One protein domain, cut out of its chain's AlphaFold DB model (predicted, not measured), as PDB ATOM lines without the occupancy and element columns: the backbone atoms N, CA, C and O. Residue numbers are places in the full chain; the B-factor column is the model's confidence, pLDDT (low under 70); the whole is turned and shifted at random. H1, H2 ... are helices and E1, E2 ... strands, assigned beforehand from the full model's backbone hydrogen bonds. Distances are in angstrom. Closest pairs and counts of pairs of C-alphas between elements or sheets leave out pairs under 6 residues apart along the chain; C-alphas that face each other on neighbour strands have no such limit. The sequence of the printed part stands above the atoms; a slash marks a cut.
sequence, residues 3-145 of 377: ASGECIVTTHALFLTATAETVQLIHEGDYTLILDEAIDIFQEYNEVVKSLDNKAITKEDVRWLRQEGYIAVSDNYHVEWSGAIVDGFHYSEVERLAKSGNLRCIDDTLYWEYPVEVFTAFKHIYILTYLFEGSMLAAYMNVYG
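AT A GLANCE: This is residues 3 to 145 of the 377 residues of an uncharacterized protein of Flavonifractor sp. An10 (UniProt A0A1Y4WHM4). Two lobes are joined end to end by two crossings of the chain, residues 37 to 41 and 114 to 115. One lobe is a sheet, E2-E6-E5, with H3 and H5 on the same face of it, H5 over E5 and H3 beside the strands, with the hairpin E3-E4 next to E5, and H4 at the far end; the other is loosely built, with the strand pair E1-E7, H2 and H6 side by side, and H1 and H7 at its margins. The printed part has 143 residues, with seven named helices and seven named strands in the order H1 H2 E1 E2 H3 H4 E3 E4 H5 E5 E6 H6 E7 H7. The class is mixed; E2-E6-E5 and E3-E4 are antiparallel, E1-E7 parallel. The whole is compact, with a radius of gyration of the C-alphas of 16.4 A and spans of 44 by 36 by 27 A.

IN THESE COORDINATES: H1 is residues 12 to 17, from C-alpha 12 at (42.185, 5.439, 67.455); H2 is 20 to 28, 12.3 A long. E1 is 32 to 36, 13.2 A, E2 42 to 44, H3 45 to 49, and H4 59 to 67, 12.3 A. E3 is 71 to 73, E4 79 to 81, H5 92 to 99, E5 103 to 106, and E6 109 to 113, 12.8 A. H6 is 116 to 121, E7 124 to 128, 13.0 A, and H7 136 to 143, ending at C-alpha 143 at (37.854, -11.252, 78.434).

HOW THE PARTS SIT: In the largest sheet N 43 and O 112 are 3.0 A apart between E2 and E6, and N 104 and O 111 2.8 A between E5 and E6, a hairpin. H3 and H5 are on the same face, at heights over the sheet of 7.6 A and 9.3 A. H4 only grazes this sheet, with residues 59 to 63. In the hairpin E3-E4, N 80 and O 72 are 2.9 A apart; the closest C-alphas of E4 and E5, those of Val 79 and Arg 104, are 5.4 A apart. In E1-E7, N 35 and O 126 are 2.8 A apart. H2 and H6 touch, the C-alphas of His 27 and Ala 121 closest at 4.8 A, the same way at a shallow tilt of 33 degrees, only just short of steep. H1 is close to but not clearly touching H6, the closest C-alphas, Phe 15 and Val 118, 8.0 A apart. H7 touches no helix. Each O i to N i+4 pair is within hydrogen-bond range in H2, H3, H4, H5 and H7, against 1 of 2 in H6 and 0 of 2 in H1, where 2 of 3 O i to N i+3 pairs are.

THE WHOLE: The two C-alphas farthest apart, those of Glu 6 and Gln 67, are 47.1 A apart. The printed part has no cut and no long link. The mean pLDDT of the printed part is 86.4; residues 12 to 13, 16 to 17, 50 to 54 and 85 to 89 are under 70.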
ATOM      1  N   ALA A   3      27.393  15.427  68.996       85.38
ATOM      2  CA  ALA A   3      26.080  16.025  69.260       85.38
ATOM      3  C   ALA A   3      25.336  16.518  68.000       85.38
ATOM      4  O   ALA A   3      24.131  16.736  68.050       85.38
ATOM      5  N   SER A   4      26.038  16.713  66.877       89.06
ATOM      6  CA  SER A   4      25.448  17.145  65.601       89.06
ATOM      7  C   SER A   4      25.170  15.988  64.632       89.06
ATOM      8  O   SER A   4      24.699  16.240  63.527       89.06
ATOM      9  N   GLY A   5      25.439  14.734  65.020       87.44
ATOM     10  CA  GLY A   5      25.199  13.564  64.162       87.44
ATOM     11  C   GLY A   5      26.147  13.462  62.958       87.44
ATOM     12  O   GLY A   5      25.812  12.832  61.958       87.44
ATOM     13  N   GLU A   6      27.303  14.130  62.997       91.62
ATOM     14  CA  GLU A   6      28.228  14.193  61.861       91.62
ATOM     15  C   GLU A   6      29.050  12.911  61.692       91.62
ATOM     16  O   GLU A   6      29.455  12.278  62.664       91.62
ATOM     17  N   CYS A   7      29.419  12.575  60.452       90.06
ATOM     18  CA  CYS A   7      30.412  11.533  60.198       90.06
ATOM     19  C   CYS A   7      31.809  11.995  60.644       90.06
ATOM     20  O   CYS A   7      32.304  13.030  60.197       90.06
ATOM     21  N   ILE A   8      32.473  11.197  61.483       88.50
ATOM     22  CA  ILE A   8      33.787  11.519  62.050       88.50
ATOM     23  C   ILE A   8      34.830  10.551  61.495       88.50
ATOM     24  O   ILE A   8      34.712   9.339  61.657       88.50
ATOM     25  N   VAL A   9      35.888  11.092  60.887       85.69
ATOM     26  CA  VAL A   9      37.075  10.330  60.474       85.69
ATOM     27  C   VAL A   9      38.237  10.755  61.359       85.69
ATOM     28  O   VAL A   9      38.626  11.922  61.367       85.69
ATOM     29  N   THR A  10      38.775   9.822  62.139       81.00
ATOM     30  CA  THR A  10      39.784  10.109  63.164       81.00
ATOM     31  C   THR A  10      40.697   8.909  63.400       81.00
ATOM     32  O   THR A  10      40.471   7.822  62.874       81.00
ATOM     33  N   THR A  11      41.745   9.108  64.194       73.88
ATOM     34  CA  THR A  11      42.615   8.022  64.654       73.88
ATOM     35  C   THR A  11      42.053   7.372  65.917       73.88
ATOM     36  O   THR A  11      41.248   7.958  66.640       73.88
ATOM     37  N   HIS A  12      42.556   6.182  66.245       66.19
ATOM     38  CA  HIS A  12      42.185   5.439  67.455       66.19
ATOM     39  C   HIS A  12      42.427   6.219  68.762       66.19
ATOM     40  O   HIS A  12      41.849   5.875  69.790       66.19
ATOM     41  N   ALA A  13      43.241   7.284  68.722       67.00
ATOM     42  CA  ALA A  13      43.519   8.146  69.865       67.00
ATOM     43  C   ALA A  13      42.283   8.894  70.390       67.00
ATOM     44  O   ALA A  13      42.284   9.283  71.554       67.00
ATOM     45  N   LEU A  14      41.224   9.057  69.580       71.56
ATOM     46  CA  LEU A  14      39.995   9.746  70.002       71.56
ATOM     47  C   LEU A  14      39.421   9.170  71.306       71.56
ATOM     48  O   LEU A  14      38.915   9.906  72.145       71.56
ATOM     49  N   PHE A  15      39.519   7.854  71.491       72.31
ATOM     50  CA  PHE A  15      38.917   7.183  72.638       72.31
ATOM     51  C   PHE A  15      39.802   7.169  73.888       72.31
ATOM     52  O   PHE A  15      39.315   6.829  74.962       72.31
ATOM     53  N   LEU A  16      41.067   7.599  73.790       66.25
ATOM     54  CA  LEU A  16      41.928   7.797  74.965       66.25
ATOM     55  C   LEU A  16      41.360   8.881  75.899       66.25
ATOM     56  O   LEU A  16      41.622   8.873  77.101       66.25
ATOM     57  N   THR A  17      40.561   9.796  75.345       69.75
ATOM     58  CA  THR A  17      39.915  10.904  76.059       69.75
ATOM     59  C   THR A  17      38.398  10.740  76.161       69.75
ATOM     60  O   THR A  17      37.712  11.710  76.478       69.75
ATOM     61  N   ALA A  18      37.854   9.556  75.860       74.75
ATOM     62  CA  ALA A  18      36.415   9.334  75.936       74.75
ATOM     63  C   ALA A  18      35.916   9.514  77.378       74.75
ATOM     64  O   ALA A  18      36.461   8.942  78.323       74.75
ATOM     65  N   THR A  19      34.870  10.321  77.535       78.38
ATOM     66  CA  THR A  19      34.167  10.545  78.803       78.38
ATOM     67  C   THR A  19      32.819   9.827  78.801       78.38
ATOM     68  O   THR A  19      32.345   9.384  77.753       78.38
ATOM     69  N   ALA A  20      32.151   9.766  79.956       82.31
ATOM     70  CA  ALA A  20      30.775   9.273  80.037       82.31
ATOM     71  C   ALA A  20      29.825  10.022  79.076       82.31
ATOM     72  O   ALA A  20      28.990   9.400  78.427       82.31
ATOM     73  N   GLU A  21      30.016  11.333  78.903       87.31
ATOM     74  CA  GLU A  21      29.276  12.141  77.924       87.31
ATOM     75  C   GLU A  21      29.558  11.692  76.482       87.31
ATOM     76  O   GLU A  21      28.642  11.585  75.673       87.31
ATOM     77  N   THR A  22      30.813  11.358  76.158       86.94
ATOM     78  CA  THR A  22      31.175  10.846  74.824       86.94
ATOM     79  C   THR A  22      30.436   9.543  74.517       86.94
ATOM     80  O   THR A  22      29.876   9.394  73.434       86.94
ATOM     81  N   VAL A  23      30.409   8.616  75.480       88.00
ATOM     82  CA  VAL A  23      29.699   7.329  75.384       88.00
ATOM     83  C   VAL A  23      28.194   7.556  75.197       88.00
ATOM     84  O   VAL A  23      27.588   6.942  74.321       88.00
ATOM     85  N   GLN A  24      27.605   8.481  75.957       90.62
ATOM     86  CA  GLN A  24      26.187   8.821  75.852       90.62
ATOM     87  C   GLN A  24      25.828   9.398  74.476       90.62
ATOM     88  O   GLN A  24      24.882   8.931  73.848       90.62
ATOM     89  N   LEU A  25      26.612  10.352  73.965       91.88
ATOM     90  CA  LEU A  25      26.373  10.954  72.649       91.88
ATOM     91  C   LEU A  25      26.499   9.939  71.501       91.88
ATOM     92  O   LEU A  25      25.774  10.036  70.513       91.88
ATOM     93  N   ILE A  26      27.411   8.966  71.617       91.56
ATOM     94  CA  ILE A  26      27.545   7.868  70.645       91.56
ATOM     95  C   ILE A  26      26.275   7.012  70.625       91.56
ATOM     96  O   ILE A  26      25.769   6.697  69.546       91.56
ATOM     97  N   HIS A  27      25.765   6.666  71.807       92.56
ATOM     98  CA  HIS A  27      24.571   5.846  71.959       92.56
ATOM     99  C   HIS A  27      23.309   6.572  71.467       92.56
ATOM    100  O   HIS A  27      22.548   6.021  70.681       92.56
ATOM    101  N   GLU A  28      23.097   7.828  71.872       93.00
ATOM    102  CA  GLU A  28      21.943   8.637  71.440       93.00
ATOM    103  C   GLU A  28      21.956   8.936  69.935       93.00
ATOM    104  O   GLU A  28      20.901   9.057  69.314       93.00
ATOM    105  N   GLY A  29      23.149   9.047  69.347       92.12
ATOM    106  CA  GLY A  29      23.331   9.302  67.922       92.12
ATOM    107  C   GLY A  29      23.291   8.058  67.030       92.12
ATOM    108  O   GLY A  29      23.476   8.205  65.823       92.12
ATOM    109  N   ASP A  30      23.078   6.855  67.579       94.25
ATOM    110  CA  ASP A  30      22.978   5.603  66.809       94.25
ATOM    111  C   ASP A  30      24.218   5.334  65.918       94.25
ATOM    112  O   ASP A  30      24.138   4.763  64.822       94.25
ATOM    113  N   TYR A  31      25.400   5.758  66.379       94.12
ATOM    114  CA  TYR A  31      26.618   5.722  65.571       94.12
ATOM    115  C   TYR A  31      27.037   4.292  65.196       94.12
ATOM    116  O   TYR A  31      26.907   3.336  65.965       94.12
ATOM    117  N   THR A  32      27.634   4.170  64.008       94.19
ATOM    118  CA  THR A  32      28.350   2.970  63.556       94.19
ATOM    119  C   THR A  32      29.852   3.219  63.612       94.19
ATOM    120  O   THR A  32      30.344   4.176  63.014       94.19
ATOM    121  N   LEU A  33      30.588   2.348  64.303       91.94
ATOM    122  CA  LEU A  33      32.046   2.389  64.357       91.94
ATOM    123  C   LEU A  33      32.638   1.502  63.260       91.94
ATOM    124  O   LEU A  33      32.322   0.317  63.175       91.94
ATOM    125  N   ILE A  34      33.542   2.056  62.457       91.31
ATOM    126  CA  ILE A  34      34.353   1.295  61.501       91.31
ATOM    127  C   ILE A  34      35.817   1.460  61.900       91.31
ATOM    128  O   ILE A  34      36.326   2.578  61.969       91.31
ATOM    129  N   LEU A  35      36.486   0.344  62.173       89.19
ATOM    130  CA  LEU A  35      37.892   0.281  62.550       89.19
ATOM    131  C   LEU A  35      38.697  -0.319  61.397       89.19
ATOM    132  O   LEU A  35      38.460  -1.463  61.010       89.19
ATOM    133  N   ASP A  36      39.642   0.453  60.861       86.62
ATOM    134  CA  ASP A  36      40.676  -0.052  59.952       86.62
ATOM    135  C   ASP A  36      41.805  -0.658  60.795       86.62
ATOM    136  O   ASP A  36      42.486   0.057  61.530       86.62
ATOM    137  N   GLU A  37      41.976  -1.977  60.703       84.00
ATOM    138  CA  GLU A  37      42.842  -2.799  61.554       84.00
ATOM    139  C   GLU A  37      42.392  -2.854  63.034       84.00
ATOM    140  O   GLU A  37      41.504  -2.136  63.504       84.00
ATOM    141  N   ALA A  38      42.981  -3.778  63.800       79.88
ATOM    142  CA  ALA A  38      42.694  -3.895  65.228       79.88
ATOM    143  C   ALA A  38      43.321  -2.727  66.010       79.88
ATOM    144  O   ALA A  38      44.470  -2.353  65.770       79.88
ATOM    145  N   ILE A  39      42.577  -2.182  66.973       81.38
ATOM    146  CA  ILE A  39      43.023  -1.067  67.819       81.38
ATOM    147  C   ILE A  39      43.952  -1.573  68.936       81.38
ATOM    148  O   ILE A  39      43.798  -2.699  69.413       81.38
ATOM    149  N   ASP A  40      44.884  -0.735  69.400       78.75
ATOM    150  CA  ASP A  40      45.672  -1.039  70.603       78.75
ATOM    151  C   ASP A  40      44.819  -0.832  71.854       78.75
ATOM    152  O   ASP A  40      44.719   0.279  72.379       78.75
ATOM    153  N   ILE A  41      44.206  -1.917  72.325       87.38
ATOM    154  CA  ILE A  41      43.344  -1.905  73.511       87.38
ATOM    155  C   ILE A  41      44.101  -1.868  74.842       87.38
ATOM    156  O   ILE A  41      43.485  -1.695  75.888       87.38
ATOM    157  N   PHE A  42      45.420  -2.050  74.819       89.06
ATOM    158  CA  PHE A  42      46.241  -2.152  76.017       89.06
ATOM    159  C   PHE A  42      47.634  -1.597  75.729       89.06
ATOM    160  O   PHE A  42      48.343  -2.113  74.864       89.06
ATOM    161  N   GLN A  43      48.006  -0.516  76.410       88.44
ATOM    162  CA  GLN A  43      49.239   0.233  76.154       88.44
ATOM    163  C   GLN A  43      49.910   0.624  77.467       88.44
ATOM    164  O   GLN A  43      49.235   0.828  78.475       88.44
ATOM    165  N   GLU A  44      51.237   0.742  77.480       91.00
ATOM    166  CA  GLU A  44      51.937   1.236  78.668       91.00
ATOM    167  C   GLU A  44      51.487   2.678  78.959       91.00
ATOM    168  O   GLU A  44      51.454   3.522  78.060       91.00
ATOM    169  N   TYR A  45      51.169   2.983  80.222       89.62
ATOM    170  CA  TYR A  45      50.678   4.299  80.647       89.62
ATOM    171  C   TYR A  45      51.579   5.432  80.150       89.62
ATOM    172  O   TYR A  45      51.107   6.441  79.632       89.62
ATOM    173  N   ASN A  46      52.897   5.249  80.253       88.19
ATOM    174  CA  ASN A  46      53.862   6.257  79.844       88.19
ATOM    175  C   ASN A  46      53.877   6.500  78.333       88.19
ATOM    176  O   ASN A  46      54.327   7.559  77.915       88.19
ATOM    177  N   GLU A  47      53.446   5.552  77.501       82.56
ATOM    178  CA  GLU A  47      53.335   5.763  76.054       82.56
ATOM    179  C   GLU A  47      52.095   6.593  75.712       82.56
ATOM    180  O   GLU A  47      52.163   7.465  74.845       82.56
ATOM    181  N   VAL A  48      51.004   6.385  76.452       76.94
ATOM    182  CA  VAL A  48      49.755   7.141  76.305       76.94
ATOM    183  C   VAL A  48      49.908   8.557  76.859       76.94
ATOM    184  O   VAL A  48      49.683   9.536  76.149       76.94
ATOM    185  N   VAL A  49      50.351   8.695  78.108       73.69
ATOM    186  CA  VAL A  49      50.331   9.978  78.822       73.69
ATOM    187  C   VAL A  49      51.490  10.892  78.442       73.69
ATOM    188  O   VAL A  49      51.290  12.097  78.453       73.69
ATOM    189  N   LYS A  50      52.642  10.390  77.960       66.19
ATOM    190  CA  LYS A  50      53.694  11.269  77.387       66.19
ATOM    191  C   LYS A  50      53.203  12.122  76.213       66.19
ATOM    192  O   LYS A  50      53.859  13.099  75.862       66.19
ATOM    193  N   SER A  51      52.093  11.743  75.577       53.66
ATOM    194  CA  SER A  51      51.458  12.552  74.533       53.66
ATOM    195  C   SER A  51      50.589  13.697  75.079       53.66
ATOM    196  O   SER A  51      50.276  14.619  74.329       53.66
ATOM    197  N   LEU A  52      50.240  13.658  76.371       53.69
ATOM    198  CA  LEU A  52      49.313  14.565  77.058       53.69
ATOM    199  C   LEU A  52      50.010  15.425  78.135       53.69
ATOM    200  O   LEU A  52      49.692  16.603  78.265       53.69
ATOM    201  N   ASP A  53      50.980  14.863  78.867       58.09
ATOM    202  CA  ASP A  53      51.797  15.523  79.894       58.09
ATOM    203  C   ASP A  53      53.238  14.963  79.882       58.09
ATOM    204  O   ASP A  53      53.492  13.798  79.583       58.09
ATOM    205  N   ASN A  54      54.225  15.788  80.219       57.66
ATOM    206  CA  ASN A  54      55.652  15.474  80.102       57.66
ATOM    207  C   ASN A  54      56.215  14.650  81.277       57.66
ATOM    208  O   ASN A  54      57.436  14.549  81.436       57.66
ATOM    209  N   LYS A  55      55.359  14.078  82.127       70.94
ATOM    210  CA  LYS A  55      55.767  13.426  83.374       70.94
ATOM    211  C   LYS A  55      55.565  11.913  83.323       70.94
ATOM    212  O   LYS A  55      54.448  11.413  83.366       70.94
ATOM    213  N   ALA A  56      56.676  11.185  83.230       84.00
ATOM    214  CA  ALA A  56      56.682   9.726  83.254       84.00
ATOM    215  C   ALA A  56      56.540   9.189  84.686       84.00
ATOM    216  O   ALA A  56      57.128   9.747  85.608       84.00
ATOM    217  N   ILE A  57      55.824   8.076  84.833       88.56
ATOM    218  CA  ILE A  57      55.654   7.330  86.081       88.56
ATOM    219  C   ILE A  57      56.624   6.148  86.096       88.56
ATOM    220  O   ILE A  57      56.700   5.377  85.133       88.56
ATOM    221  N   THR A  58      57.379   6.008  87.179       91.94
ATOM    222  CA  THR A  58      58.347   4.926  87.393       91.94
ATOM    223  C   THR A  58      57.754   3.787  88.224       91.94
ATOM    224  O   THR A  58      56.679   3.912  88.811       91.94
ATOM    225  N   LYS A  59      58.465   2.655  88.300       94.25
ATOM    226  CA  LYS A  59      58.054   1.539  89.169       94.25
ATOM    227  C   LYS A  59      58.124   1.927  90.644       94.25
ATOM    228  O   LYS A  59      57.317   1.465  91.445       94.25
ATOM    229  N   GLU A  60      59.094   2.761  91.006       93.31
ATOM    230  CA  GLU A  60      59.260   3.299  92.351       93.31
ATOM    231  C   GLU A  60      58.050   4.146  92.761       93.31
ATOM    232  O   GLU A  60      57.538   3.959  93.864       93.31
ATOM    233  N   ASP A  61      57.533   4.979  91.854       92.56
ATOM    234  CA  ASP A  61      56.332   5.789  92.101       92.56
ATOM    235  C   ASP A  61      55.102   4.907  92.355       92.56
ATOM    236  O   ASP A  61      54.347   5.137  93.297       92.56
ATOM    237  N   VAL A  62      54.917   3.846  91.559       93.69
ATOM    238  CA  VAL A  62      53.802   2.895  91.728       93.69
ATOM    239  C   VAL A  62      53.898   2.157  93.064       93.69
ATOM    240  O   VAL A  62      52.889   1.999  93.756       93.69
ATOM    241  N   ARG A  63      55.103   1.730  93.463       95.12
ATOM    242  CA  ARG A  63      55.323   1.113  94.780       95.12
ATOM    243  C   ARG A  63      55.002   2.082  95.906       95.12
ATOM    244  O   ARG A  63      54.342   1.674  96.856       95.12
ATOM    245  N   TRP A  64      55.436   3.334  95.788       93.69
ATOM    246  CA  TRP A  64      55.154   4.371  96.774       93.69
ATOM    247  C   TRP A  64      53.645   4.631  96.895       93.69
ATOM    248  O   TRP A  64      53.102   4.535  97.991       93.69
ATOM    249  N   LEU A  65      52.937   4.824  95.774       92.44
ATOM    250  CA  LEU A  65      51.478   5.008  95.754       92.44
ATOM    251  C   LEU A  65      50.739   3.852  96.438       92.44
ATOM    252  O   LEU A  65      49.750   4.065  97.136       92.44
ATOM    253  N   ARG A  66      51.215   2.621  96.246       92.94
ATOM    254  CA  ARG A  66      50.624   1.430  96.861       92.94
ATOM    255  C   ARG A  66      50.946   1.324  98.355       92.94
ATOM    256  O   ARG A  66      50.077   0.929  99.125       92.94
ATOM    257  N   GLN A  67      52.168   1.665  98.767       93.19
ATOM    258  CA  GLN A  67      52.592   1.661 100.175       93.19
ATOM    259  C   GLN A  67      51.840   2.704 101.003       93.19
ATOM    260  O   GLN A  67      51.400   2.400 102.107       93.19
ATOM    261  N   GLU A  68      51.636   3.892 100.440       91.44
ATOM    262  CA  GLU A  68      50.900   4.990 101.073       91.44
ATOM    263  C   GLU A  68      49.370   4.845 100.949       91.44
ATOM    264  O   GLU A  68      48.619   5.700 101.412       91.44
ATOM    265  N   GLY A  69      48.881   3.770 100.317       90.06
ATOM    266  CA  GLY A  69      47.451   3.469 100.220       90.06
ATOM    267  C   GLY A  69      46.666   4.322  99.217       90.06
ATOM    268  O   GLY A  69      45.437   4.300  99.244       90.06
ATOM    269  N   TYR A  70      47.334   5.040  98.308       90.81
ATOM    270  CA  TYR A  70      46.662   5.779  97.229       90.81
ATOM    271  C   TYR A  70      46.038   4.847  96.195       90.81
ATOM    272  O   TYR A  70      44.987   5.175  95.644       90.81
ATOM    273  N   ILE A  71      46.672   3.698  95.936       93.88
ATOM    274  CA  ILE A  71      46.171   2.701  94.989       93.88
ATOM    275  C   ILE A  71      46.105   1.300  95.594       93.88
ATOM    276  O   ILE A  71      47.000   0.875  96.330       93.88
ATOM    277  N   ALA A  72      45.085   0.548  95.193       94.19
ATOM    278  CA  ALA A  72      44.989  -0.894  95.383       94.19
ATOM    279  C   ALA A  72      44.958  -1.590  94.015       94.19
ATOM    280  O   ALA A  72      44.436  -1.046  93.045       94.19
ATOM    281  N   VAL A  73      45.544  -2.787  93.919       95.00
ATOM    282  CA  VAL A  73      45.557  -3.579  92.679       95.00
ATOM    283  C   VAL A  73      44.888  -4.919  92.950       95.00
ATOM    284  O   VAL A  73      45.338  -5.656  93.826       95.00
ATOM    285  N   SER A  74      43.829  -5.222  92.204       93.12
ATOM    286  CA  SER A  74      43.107  -6.496  92.297       93.12
ATOM    287  C   SER A  74      43.825  -7.639  91.566       93.12
ATOM    288  O   SER A  74      44.770  -7.427  90.800       93.12
ATOM    289  N   ASP A  75      43.320  -8.864  91.728       89.06
ATOM    290  CA  ASP A  75      43.863 -10.066  91.077       89.06
ATOM    291  C   ASP A  75      43.820 -10.014  89.540       89.06
ATOM    292  O   ASP A  75      44.684 -10.592  88.874       89.06
ATOM    293  N   ASN A  76      42.866  -9.266  88.975       88.62
ATOM    294  CA  ASN A  76      42.719  -9.042  87.533       88.62
ATOM    295  C   ASN A  76      43.530  -7.838  87.028       88.62
ATOM    296  O   ASN A  76      43.268  -7.325  85.940       88.62
ATOM    297  N   TYR A  77      44.499  -7.372  87.821       95.00
ATOM    298  CA  TYR A  77      45.349  -6.212  87.549       95.00
ATOM    299  C   TYR A  77      44.629  -4.861  87.548       95.00
ATOM    300  O   TYR A  77      45.261  -3.859  87.232       95.00
ATOM    301  N   HIS A  78      43.343  -4.798  87.901       94.56
ATOM    302  CA  HIS A  78      42.595  -3.540  87.993       94.56
ATOM    303  C   HIS A  78      43.142  -2.654  89.112       94.56
ATOM    304  O   HIS A  78      43.376  -3.158  90.212       94.56
ATOM    305  N   VAL A  79      43.350  -1.369  88.815       95.94
ATOM    306  CA  VAL A  79      43.833  -0.369  89.772       95.94
ATOM    307  C   VAL A  79      42.662   0.458  90.283       95.94
ATOM    308  O   VAL A  79      42.011   1.146  89.504       95.94
ATOM    309  N   GLU A  80      42.455   0.430  91.593       94.38
ATOM    310  CA  GLU A  80      41.486   1.263  92.297       94.38
ATOM    311  C   GLU A  80      42.211   2.416  92.984       94.38
ATOM    312  O   GLU A  80      43.286   2.227  93.559       94.38
ATOM    313  N   TRP A  81      41.621   3.609  92.926       92.50
ATOM    314  CA  TRP A  81      42.134   4.781  93.626       92.50
ATOM    315  C   TRP A  81      41.411   4.976  94.957       92.50
ATOM    316  O   TRP A  81      40.197   5.180  94.978       92.50
ATOM    317  N   SER A  82      42.176   4.995  96.045       87.44
ATOM    318  CA  SER A  82      41.679   5.171  97.417       87.44
ATOM    319  C   SER A  82      42.229   6.429  98.100       87.44
ATOM    320  O   SER A  82      41.844   6.739  99.226       87.44
ATOM    321  N   GLY A  83      43.125   7.167  97.437       74.44
ATOM    322  CA  GLY A  83      43.738   8.378  97.979       74.44
ATOM    323  C   GLY A  83      42.788   9.578  98.053       74.44
ATOM    324  O   GLY A  83      41.883   9.729  97.228       74.44
ATOM    325  N   ALA A  84      43.024  10.470  99.019       72.88
ATOM    326  CA  ALA A  84      42.311  11.742  99.110       72.88
ATOM    327  C   ALA A  84      42.588  12.623  97.877       72.88
ATOM    328  O   ALA A  84      43.705  12.644  97.361       72.88
ATOM    329  N   ILE A  85      41.567  13.353  97.419       62.34
ATOM    330  CA  ILE A  85      41.659  14.256  96.264       62.34
ATOM    331  C   ILE A  85      42.544  15.443  96.650       62.34
ATOM    332  O   ILE A  85      42.220  16.172  97.588       62.34
ATOM    333  N   VAL A  86      43.647  15.641  95.932       64.19
ATOM    334  CA  VAL A  86      44.533  16.796  96.123       64.19
ATOM    335  C   VAL A  86      44.683  17.524  94.789       64.19
ATOM    336  O   VAL A  86      45.234  16.984  93.831       64.19
ATOM    337  N   ASP A  87      44.199  18.764  94.718       57.59
ATOM    338  CA  ASP A  87      44.348  19.600  93.524       57.59
ATOM    339  C   ASP A  87      45.830  19.870  93.222       57.59
ATOM    340  O   ASP A  87      46.627  20.185  94.108       57.59
ATOM    341  N   GLY A  88      46.214  19.740  91.949       61.75
ATOM    342  CA  GLY A  88      47.601  19.914  91.502       61.75
ATOM    343  C   GLY A  88      48.532  18.737  91.823       61.75
ATOM    344  O   GLY A  88      49.749  18.863  91.665       61.75
ATOM    345  N   PHE A  89      47.990  17.594  92.257       69.12
ATOM    346  CA  PHE A  89      48.781  16.404  92.550       69.12
ATOM    347  C   PHE A  89      49.457  15.841  91.299       69.12
ATOM    348  O   PHE A  89      48.871  15.752  90.221       69.12
ATOM    349  N   HIS A  90      50.708  15.414  91.464       76.25
ATOM    350  CA  HIS A  90      51.540  14.868  90.392       76.25
ATOM    351  C   HIS A  90      50.905  13.666  89.670       76.25
ATOM    352  O   HIS A  90      51.199  13.438  88.499       76.25
ATOM    353  N   TYR A  91      50.029  12.934  90.360       85.00
ATOM    354  CA  TYR A  91      49.412  11.694  89.899       85.00
ATOM    355  C   TYR A  91      47.928  11.856  89.529       85.00
ATOM    356  O   TYR A  91      47.200  10.869  89.498       85.00
ATOM    357  N   SER A  92      47.468  13.077  89.239       83.94
ATOM    358  CA  SER A  92      46.066  13.358  88.883       83.94
ATOM    359  C   SER A  92      45.559  12.530  87.695       83.94
ATOM    360  O   SER A  92      44.415  12.083  87.688       83.94
ATOM    361  N   GLU A  93      46.410  12.260  86.704       84.62
ATOM    362  CA  GLU A  93      46.040  11.437  85.548       84.62
ATOM    363  C   GLU A  93      45.968   9.938  85.890       84.62
ATOM    364  O   GLU A  93      45.105   9.220  85.381       84.62
ATOM    365  N   VAL A  94      46.815   9.471  86.814       89.44
ATOM    366  CA  VAL A  94      46.726   8.114  87.382       89.44
ATOM    367  C   VAL A  94      45.405   7.960  88.135       89.44
ATOM    368  O   VAL A  94      44.687   6.988  87.912       89.44
ATOM    369  N   GLU A  95      45.056   8.938  88.974       88.19
ATOM    370  CA  GLU A  95      43.776   8.994  89.684       88.19
ATOM    371  C   GLU A  95      42.594   8.965  88.712       88.19
ATOM    372  O   GLU A  95      41.684   8.151  88.875       88.19
ATOM    373  N   ARG A  96      42.613   9.815  87.678       86.31
ATOM    374  CA  ARG A  96      41.548   9.900  86.672       86.31
ATOM    375  C   ARG A  96      41.308   8.552  85.991       86.31
ATOM    376  O   ARG A  96      40.166   8.103  85.933       86.31
ATOM    377  N   LEU A  97      42.370   7.909  85.500       87.62
ATOM    378  CA  LEU A  97      42.286   6.630  84.787       87.62
ATOM    379  C   LEU A  97      41.929   5.454  85.701       87.62
ATOM    380  O   LEU A  97      41.256   4.520  85.264       87.62
ATOM    381  N   ALA A  98      42.366   5.479  86.962       91.00
ATOM    382  CA  ALA A  98      41.956   4.494  87.957       91.00
ATOM    383  C   ALA A  98      40.458   4.634  88.274       91.00
ATOM    384  O   ALA A  98      39.724   3.651  88.220       91.00
ATOM    385  N   LYS A  99      39.972   5.863  88.501       88.19
ATOM    386  CA  LYS A  99      38.550   6.144  88.764       88.19
ATOM    387  C   LYS A  99      37.635   5.811  87.588       88.19
ATOM    388  O   LYS A  99      36.507   5.389  87.812       88.19
ATOM    389  N   SER A 100      38.103   5.979  86.351       84.31
ATOM    390  CA  SER A 100      37.355   5.571  85.155       84.31
ATOM    391  C   SER A 100      37.465   4.072  84.849       84.31
ATOM    392  O   SER A 100      36.891   3.597  83.877       84.31
ATOM    393  N   GLY A 101      38.214   3.314  85.656       88.94
ATOM    394  CA  GLY A 101      38.394   1.876  85.498       88.94
ATOM    395  C   GLY A 101      39.279   1.462  84.319       88.94
ATOM    396  O   GLY A 101      39.330   0.277  83.969       88.94
ATOM    397  N   ASN A 102      40.035   2.399  83.744       89.38
ATOM    398  CA  ASN A 102      40.893   2.206  82.571       89.38
ATOM    399  C   ASN A 102      42.359   1.927  82.908       89.38
ATOM    400  O   ASN A 102      43.190   1.858  82.007       89.38
ATOM    401  N   LEU A 103      42.707   1.782  84.186       93.00
ATOM    402  CA  LEU A 103      44.089   1.579  84.603       93.00
ATOM    403  C   LEU A 103      44.334   0.145  85.082       93.00
ATOM    404  O   LEU A 103      43.559  -0.424  85.858       93.00
ATOM    405  N   ARG A 104      45.427  -0.451  84.604       95.56
ATOM    406  CA  ARG A 104      45.912  -1.776  84.997       95.56
ATOM    407  C   ARG A 104      47.339  -1.683  85.528       95.56
ATOM    408  O   ARG A 104      48.098  -0.824  85.093       95.56
ATOM    409  N   CYS A 105      47.720  -2.557  86.454       95.75
ATOM    410  CA  CYS A 105      49.075  -2.602  87.006       95.75
ATOM    411  C   CYS A 105      49.649  -4.018  86.942       95.75
ATOM    412  O   CYS A 105      49.104  -4.934  87.549       95.75
ATOM    413  N   ILE A 106      50.765  -4.192  86.228       95.19
ATOM    414  CA  ILE A 106      51.477  -5.469  86.087       95.19
ATOM    415  C   ILE A 106      52.934  -5.252  86.497       95.19
ATOM    416  O   ILE A 106      53.643  -4.474  85.865       95.19
ATOM    417  N   ASP A 107      53.386  -5.951  87.541       92.56
ATOM    418  CA  ASP A 107      54.768  -5.893  88.052       92.56
ATOM    419  C   ASP A 107      55.283  -4.455  88.276       92.56
ATOM    420  O   ASP A 107      56.373  -4.080  87.820       92.56
ATOM    421  N   ASP A 108      54.464  -3.658  88.971       94.00
ATOM    422  CA  ASP A 108      54.657  -2.231  89.274       94.00
ATOM    423  C   ASP A 108      54.720  -1.309  88.038       94.00
ATOM    424  O   ASP A 108      55.140  -0.160  88.144       94.00
ATOM    425  N   THR A 109      54.308  -1.783  86.859       94.69
ATOM    426  CA  THR A 109      54.148  -0.959  85.653       94.69
ATOM    427  C   THR A 109      52.666  -0.700  85.394       94.69
ATOM    428  O   THR A 109      51.867  -1.639  85.365       94.69
ATOM    429  N   LEU A 110      52.304   0.565  85.167       94.69
ATOM    430  CA  LEU A 110      50.943   0.960  84.807       94.69
ATOM    431  C   LEU A 110      50.684   0.814  83.306       94.69
ATOM    432  O   LEU A 110      51.512   1.180  82.471       94.69
ATOM    433  N   TYR A 111      49.486   0.348  82.980       93.81
ATOM    434  CA  TYR A 111      48.973   0.197  81.630       93.81
ATOM    435  C   TYR A 111      47.601   0.845  81.532       93.81
ATOM    436  O   TYR A 111      46.765   0.694  82.422       93.81
ATOM    437  N   TRP A 112      47.375   1.556  80.438       91.00
ATOM    438  CA  TRP A 112      46.050   1.997  80.053       91.00
ATOM    439  C   TRP A 112      45.347   0.866  79.301       91.00
ATOM    440  O   TRP A 112      45.904   0.304  78.353       91.00
ATOM    441  N   GLU A 113      44.130   0.545  79.722       91.38
ATOM    442  CA  GLU A 113      43.227  -0.363  79.033       91.38
ATOM    443  C   GLU A 113      42.031   0.409  78.477       91.38
ATOM    444  O   GLU A 113      41.397   1.221  79.159       91.38
ATOM    445  N   TYR A 114      41.712   0.103  77.227       87.69
ATOM    446  CA  TYR A 114      40.618   0.708  76.493       87.69
ATOM    447  C   TYR A 114      39.272   0.511  77.218       87.69
ATOM    448  O   TYR A 114      39.014  -0.596  77.703       87.69
ATOM    449  N   PRO A 115      38.411   1.545  77.311       86.12
ATOM    450  CA  PRO A 115      37.115   1.429  77.976       86.12
ATOM    451  C   PRO A 115      36.182   0.477  77.225       86.12
ATOM    452  O   PRO A 115      35.921   0.660  76.033       86.12
ATOM    453  N   VAL A 116      35.664  -0.534  77.921       88.62
ATOM    454  CA  VAL A 116      34.785  -1.552  77.319       88.62
ATOM    455  C   VAL A 116      33.432  -0.963  76.936       88.62
ATOM    456  O   VAL A 116      32.826  -1.361  75.941       88.62
ATOM    457  N   GLU A 117      33.004   0.058  77.673       87.25
ATOM    458  CA  GLU A 117      31.738   0.766  77.525       87.25
ATOM    459  C   GLU A 117      31.607   1.398  76.135       87.25
ATOM    460  O   GLU A 117      30.511   1.489  75.581       87.25
ATOM    461  N   VAL A 118      32.737   1.771  75.524       85.88
ATOM    462  CA  VAL A 118      32.767   2.310  74.162       85.88
ATOM    463  C   VAL A 118      32.250   1.277  73.159       85.88
ATOM    464  O   VAL A 118      31.463   1.635  72.288       85.88
ATOM    465  N   PHE A 119      32.605  -0.006  73.295       88.12
ATOM    466  CA  PHE A 119      32.102  -1.059  72.400       88.12
ATOM    467  C   PHE A 119      30.611  -1.348  72.597       88.12
ATOM    468  O   PHE A 119      29.965  -1.859  71.688       88.12
ATOM    469  N   THR A 120      30.056  -1.007  73.759       88.31
ATOM    470  CA  THR A 120      28.621  -1.164  74.032       88.31
ATOM    471  C   THR A 120      27.788   0.049  73.622       88.31
ATOM    472  O   THR A 120      26.566  -0.045  73.576       88.31
ATOM    473  N   ALA A 121      28.426   1.184  73.318       91.56
ATOM    474  CA  ALA A 121      27.735   2.420  72.959       91.56
ATOM    475  C   ALA A 121      27.310   2.474  71.488       91.56
ATOM    476  O   ALA A 121      26.321   3.120  71.158       91.56
ATOM    477  N   PHE A 122      28.068   1.836  70.593       92.81
ATOM    478  CA  PHE A 122      27.779   1.864  69.161       92.81
ATOM    479  C   PHE A 122      26.677   0.875  68.790       92.81
ATOM    480  O   PHE A 122      26.651  -0.259  69.263       92.81
ATOM    481  N   LYS A 123      25.832   1.273  67.836       94.19
ATOM    482  CA  LYS A 123      24.789   0.411  67.268       94.19
ATOM    483  C   LYS A 123      25.375  -0.750  66.466       94.19
ATOM    484  O   LYS A 123      24.908  -1.885  66.554       94.19
ATOM    485  N   HIS A 124      26.406  -0.453  65.678       93.50
ATOM    486  CA  HIS A 124      27.144  -1.426  64.880       93.50
ATOM    487  C   HIS A 124      28.643  -1.148  64.958       93.50
ATOM    488  O   HIS A 124      29.068   0.008  64.961       93.50
ATOM    489  N   ILE A 125      29.444  -2.214  64.982       93.12
ATOM    490  CA  ILE A 125      30.905  -2.133  64.981       93.12
ATOM    491  C   ILE A 125      31.446  -3.067  63.905       93.12
ATOM    492  O   ILE A 125      31.197  -4.270  63.934       93.12
ATOM    493  N   TYR A 126      32.215  -2.509  62.974       93.38
ATOM    494  CA  TYR A 126      32.914  -3.249  61.931       93.38
ATOM    495  C   TYR A 126      34.419  -3.124  62.142       93.38
ATOM    496  O   TYR A 126      34.957  -2.019  62.156       93.38
ATOM    497  N   ILE A 127      35.105  -4.257  62.293       92.38
ATOM    498  CA  ILE A 127      36.564  -4.317  62.438       92.38
ATOM    499  C   ILE A 127      37.134  -4.950  61.172       92.38
ATOM    500  O   ILE A 127      36.956  -6.141  60.923       92.38
ATOM    501  N   LEU A 128      37.819  -4.146  60.366       91.12
ATOM    502  CA  LEU A 128      38.405  -4.554  59.094       91.12
ATOM    503  C   LEU A 128      39.859  -4.960  59.331       91.12
ATOM    504  O   LEU A 128      40.755  -4.122  59.340       91.12
ATOM    505  N   THR A 129      40.113  -6.244  59.582       88.94
ATOM    506  CA  THR A 129      41.459  -6.712  59.944       88.94
ATOM    507  C   THR A 129      41.761  -8.116  59.429       88.94
ATOM    508  O   THR A 129      40.864  -8.887  59.093       88.94
ATOM    509  N   TYR A 130      43.048  -8.452  59.392       85.31
ATOM    510  CA  TYR A 130      43.548  -9.773  59.016       85.31
ATOM    511  C   TYR A 130      43.769 -10.622  60.264       85.31
ATOM    512  O   TYR A 130      44.356 -10.138  61.230       85.31
ATOM    513  N   LEU A 131      43.356 -11.895  60.216       89.00
ATOM    514  CA  LEU A 131      43.551 -12.870  61.300       89.00
ATOM    515  C   LEU A 131      43.183 -12.299  62.679       89.00
ATOM    516  O   LEU A 131      44.024 -12.204  63.575       89.00
ATOM    517  N   PHE A 132      41.918 -11.896  62.830       91.94
ATOM    518  CA  PHE A 132      41.436 -11.194  64.021       91.94
ATOM    519  C   PHE A 132      41.768 -11.916  65.332       91.94
ATOM    520  O   PHE A 132      42.176 -11.262  66.289       91.94
ATOM    521  N   GLU A 133      41.679 -13.247  65.362       91.06
ATOM    522  CA  GLU A 133      41.956 -14.065  66.551       91.06
ATOM    523  C   GLU A 133      43.399 -13.941  67.061       91.06
ATOM    524  O   GLU A 133      43.654 -14.154  68.242       91.06
ATOM    525  N   GLY A 134      44.343 -13.553  66.199       89.50
ATOM    526  CA  GLY A 134      45.724 -13.268  66.590       89.50
ATOM    527  C   GLY A 134      45.927 -11.872  67.183       89.50
ATOM    528  O   GLY A 134      47.058 -11.503  67.484       89.50
ATOM    529  N   SER A 135      44.878 -11.055  67.302       91.50
ATOM    530  CA  SER A 135      44.972  -9.682  67.807       91.50
ATOM    531  C   SER A 135      44.693  -9.589  69.309       91.50
ATOM    532  O   SER A 135      43.917 -10.358  69.874       91.50
ATOM    533  N   MET A 136      45.264  -8.565  69.951       92.50
ATOM    534  CA  MET A 136      44.941  -8.235  71.346       92.50
ATOM    535  C   MET A 136      43.455  -7.883  71.526       92.50
ATOM    536  O   MET A 136      42.883  -8.158  72.575       92.50
ATOM    537  N   LEU A 137      42.816  -7.322  70.491       92.94
ATOM    538  CA  LEU A 137      41.397  -6.970  70.512       92.94
ATOM    539  C   LEU A 137      40.487  -8.207  70.586       92.94
ATOM    540  O   LEU A 137      39.495  -8.170  71.303       92.94
ATOM    541  N   ALA A 138      40.834  -9.315  69.924       94.00
ATOM    542  CA  ALA A 138      40.063 -10.555  70.042       94.00
ATOM    543  C   ALA A 138      40.120 -11.131  71.465       94.00
ATOM    544  O   ALA A 138      39.087 -11.490  72.030       94.00
ATOM    545  N   ALA A 139      41.307 -11.153  72.080       94.75
ATOM    546  CA  ALA A 139      41.441 -11.582  73.470       94.75
ATOM    547  C   ALA A 139      40.718 -10.636  74.438       94.75
ATOM    548  O   ALA A 139      40.053 -11.094  75.360       94.75
ATOM    549  N   TYR A 140      40.777  -9.326  74.198       94.62
ATOM    550  CA  TYR A 140      40.012  -8.337  74.952       94.62
ATOM    551  C   TYR A 140      38.500  -8.585  74.860       94.62
ATOM    552  O   TYR A 140      37.825  -8.627  75.886       94.62
ATOM    553  N   MET A 141      37.963  -8.832  73.663       94.38
ATOM    554  CA  MET A 141      36.545  -9.161  73.493       94.38
ATOM    555  C   MET A 141      36.151 -10.414  74.282       94.38
ATOM    556  O   MET A 141      35.149 -10.388  74.990       94.38
ATOM    557  N   ASN A 142      36.969 -11.467  74.249       95.06
ATOM    558  CA  ASN A 142      36.722 -12.682  75.030       95.06
ATOM    559  C   ASN A 142      36.740 -12.419  76.544       95.06
ATOM    560  O   ASN A 142      35.862 -12.888  77.262       95.06
ATOM    561  N   VAL A 143      37.715 -11.641  77.022       94.81
ATOM    562  CA  VAL A 143      37.854 -11.252  78.434       94.81
ATOM    563  C   VAL A 143      36.609 -10.529  78.959       94.81
ATOM    564  O   VAL A 143      36.245 -10.703  80.123       94.81
ATOM    565  N   TYR A 144      35.969  -9.720  78.117       94.12
ATOM    566  CA  TYR A 144      34.767  -8.956  78.458       94.12
ATOM    567  C   TYR A 144      33.459  -9.623  78.008       94.12
ATOM    568  O   TYR A 144      32.389  -9.055  78.209       94.12
ATOM    569  N   GLY A 145      33.522 -10.820  77.417       94.88
ATOM    570  CA  GLY A 145      32.342 -11.534  76.930       94.88
ATOM    571  C   GLY A 145      31.612 -10.816  75.791       94.88
ATOM    572  O   GLY A 145      30.396 -10.940  75.682       94.88
TER     573      GLY A 145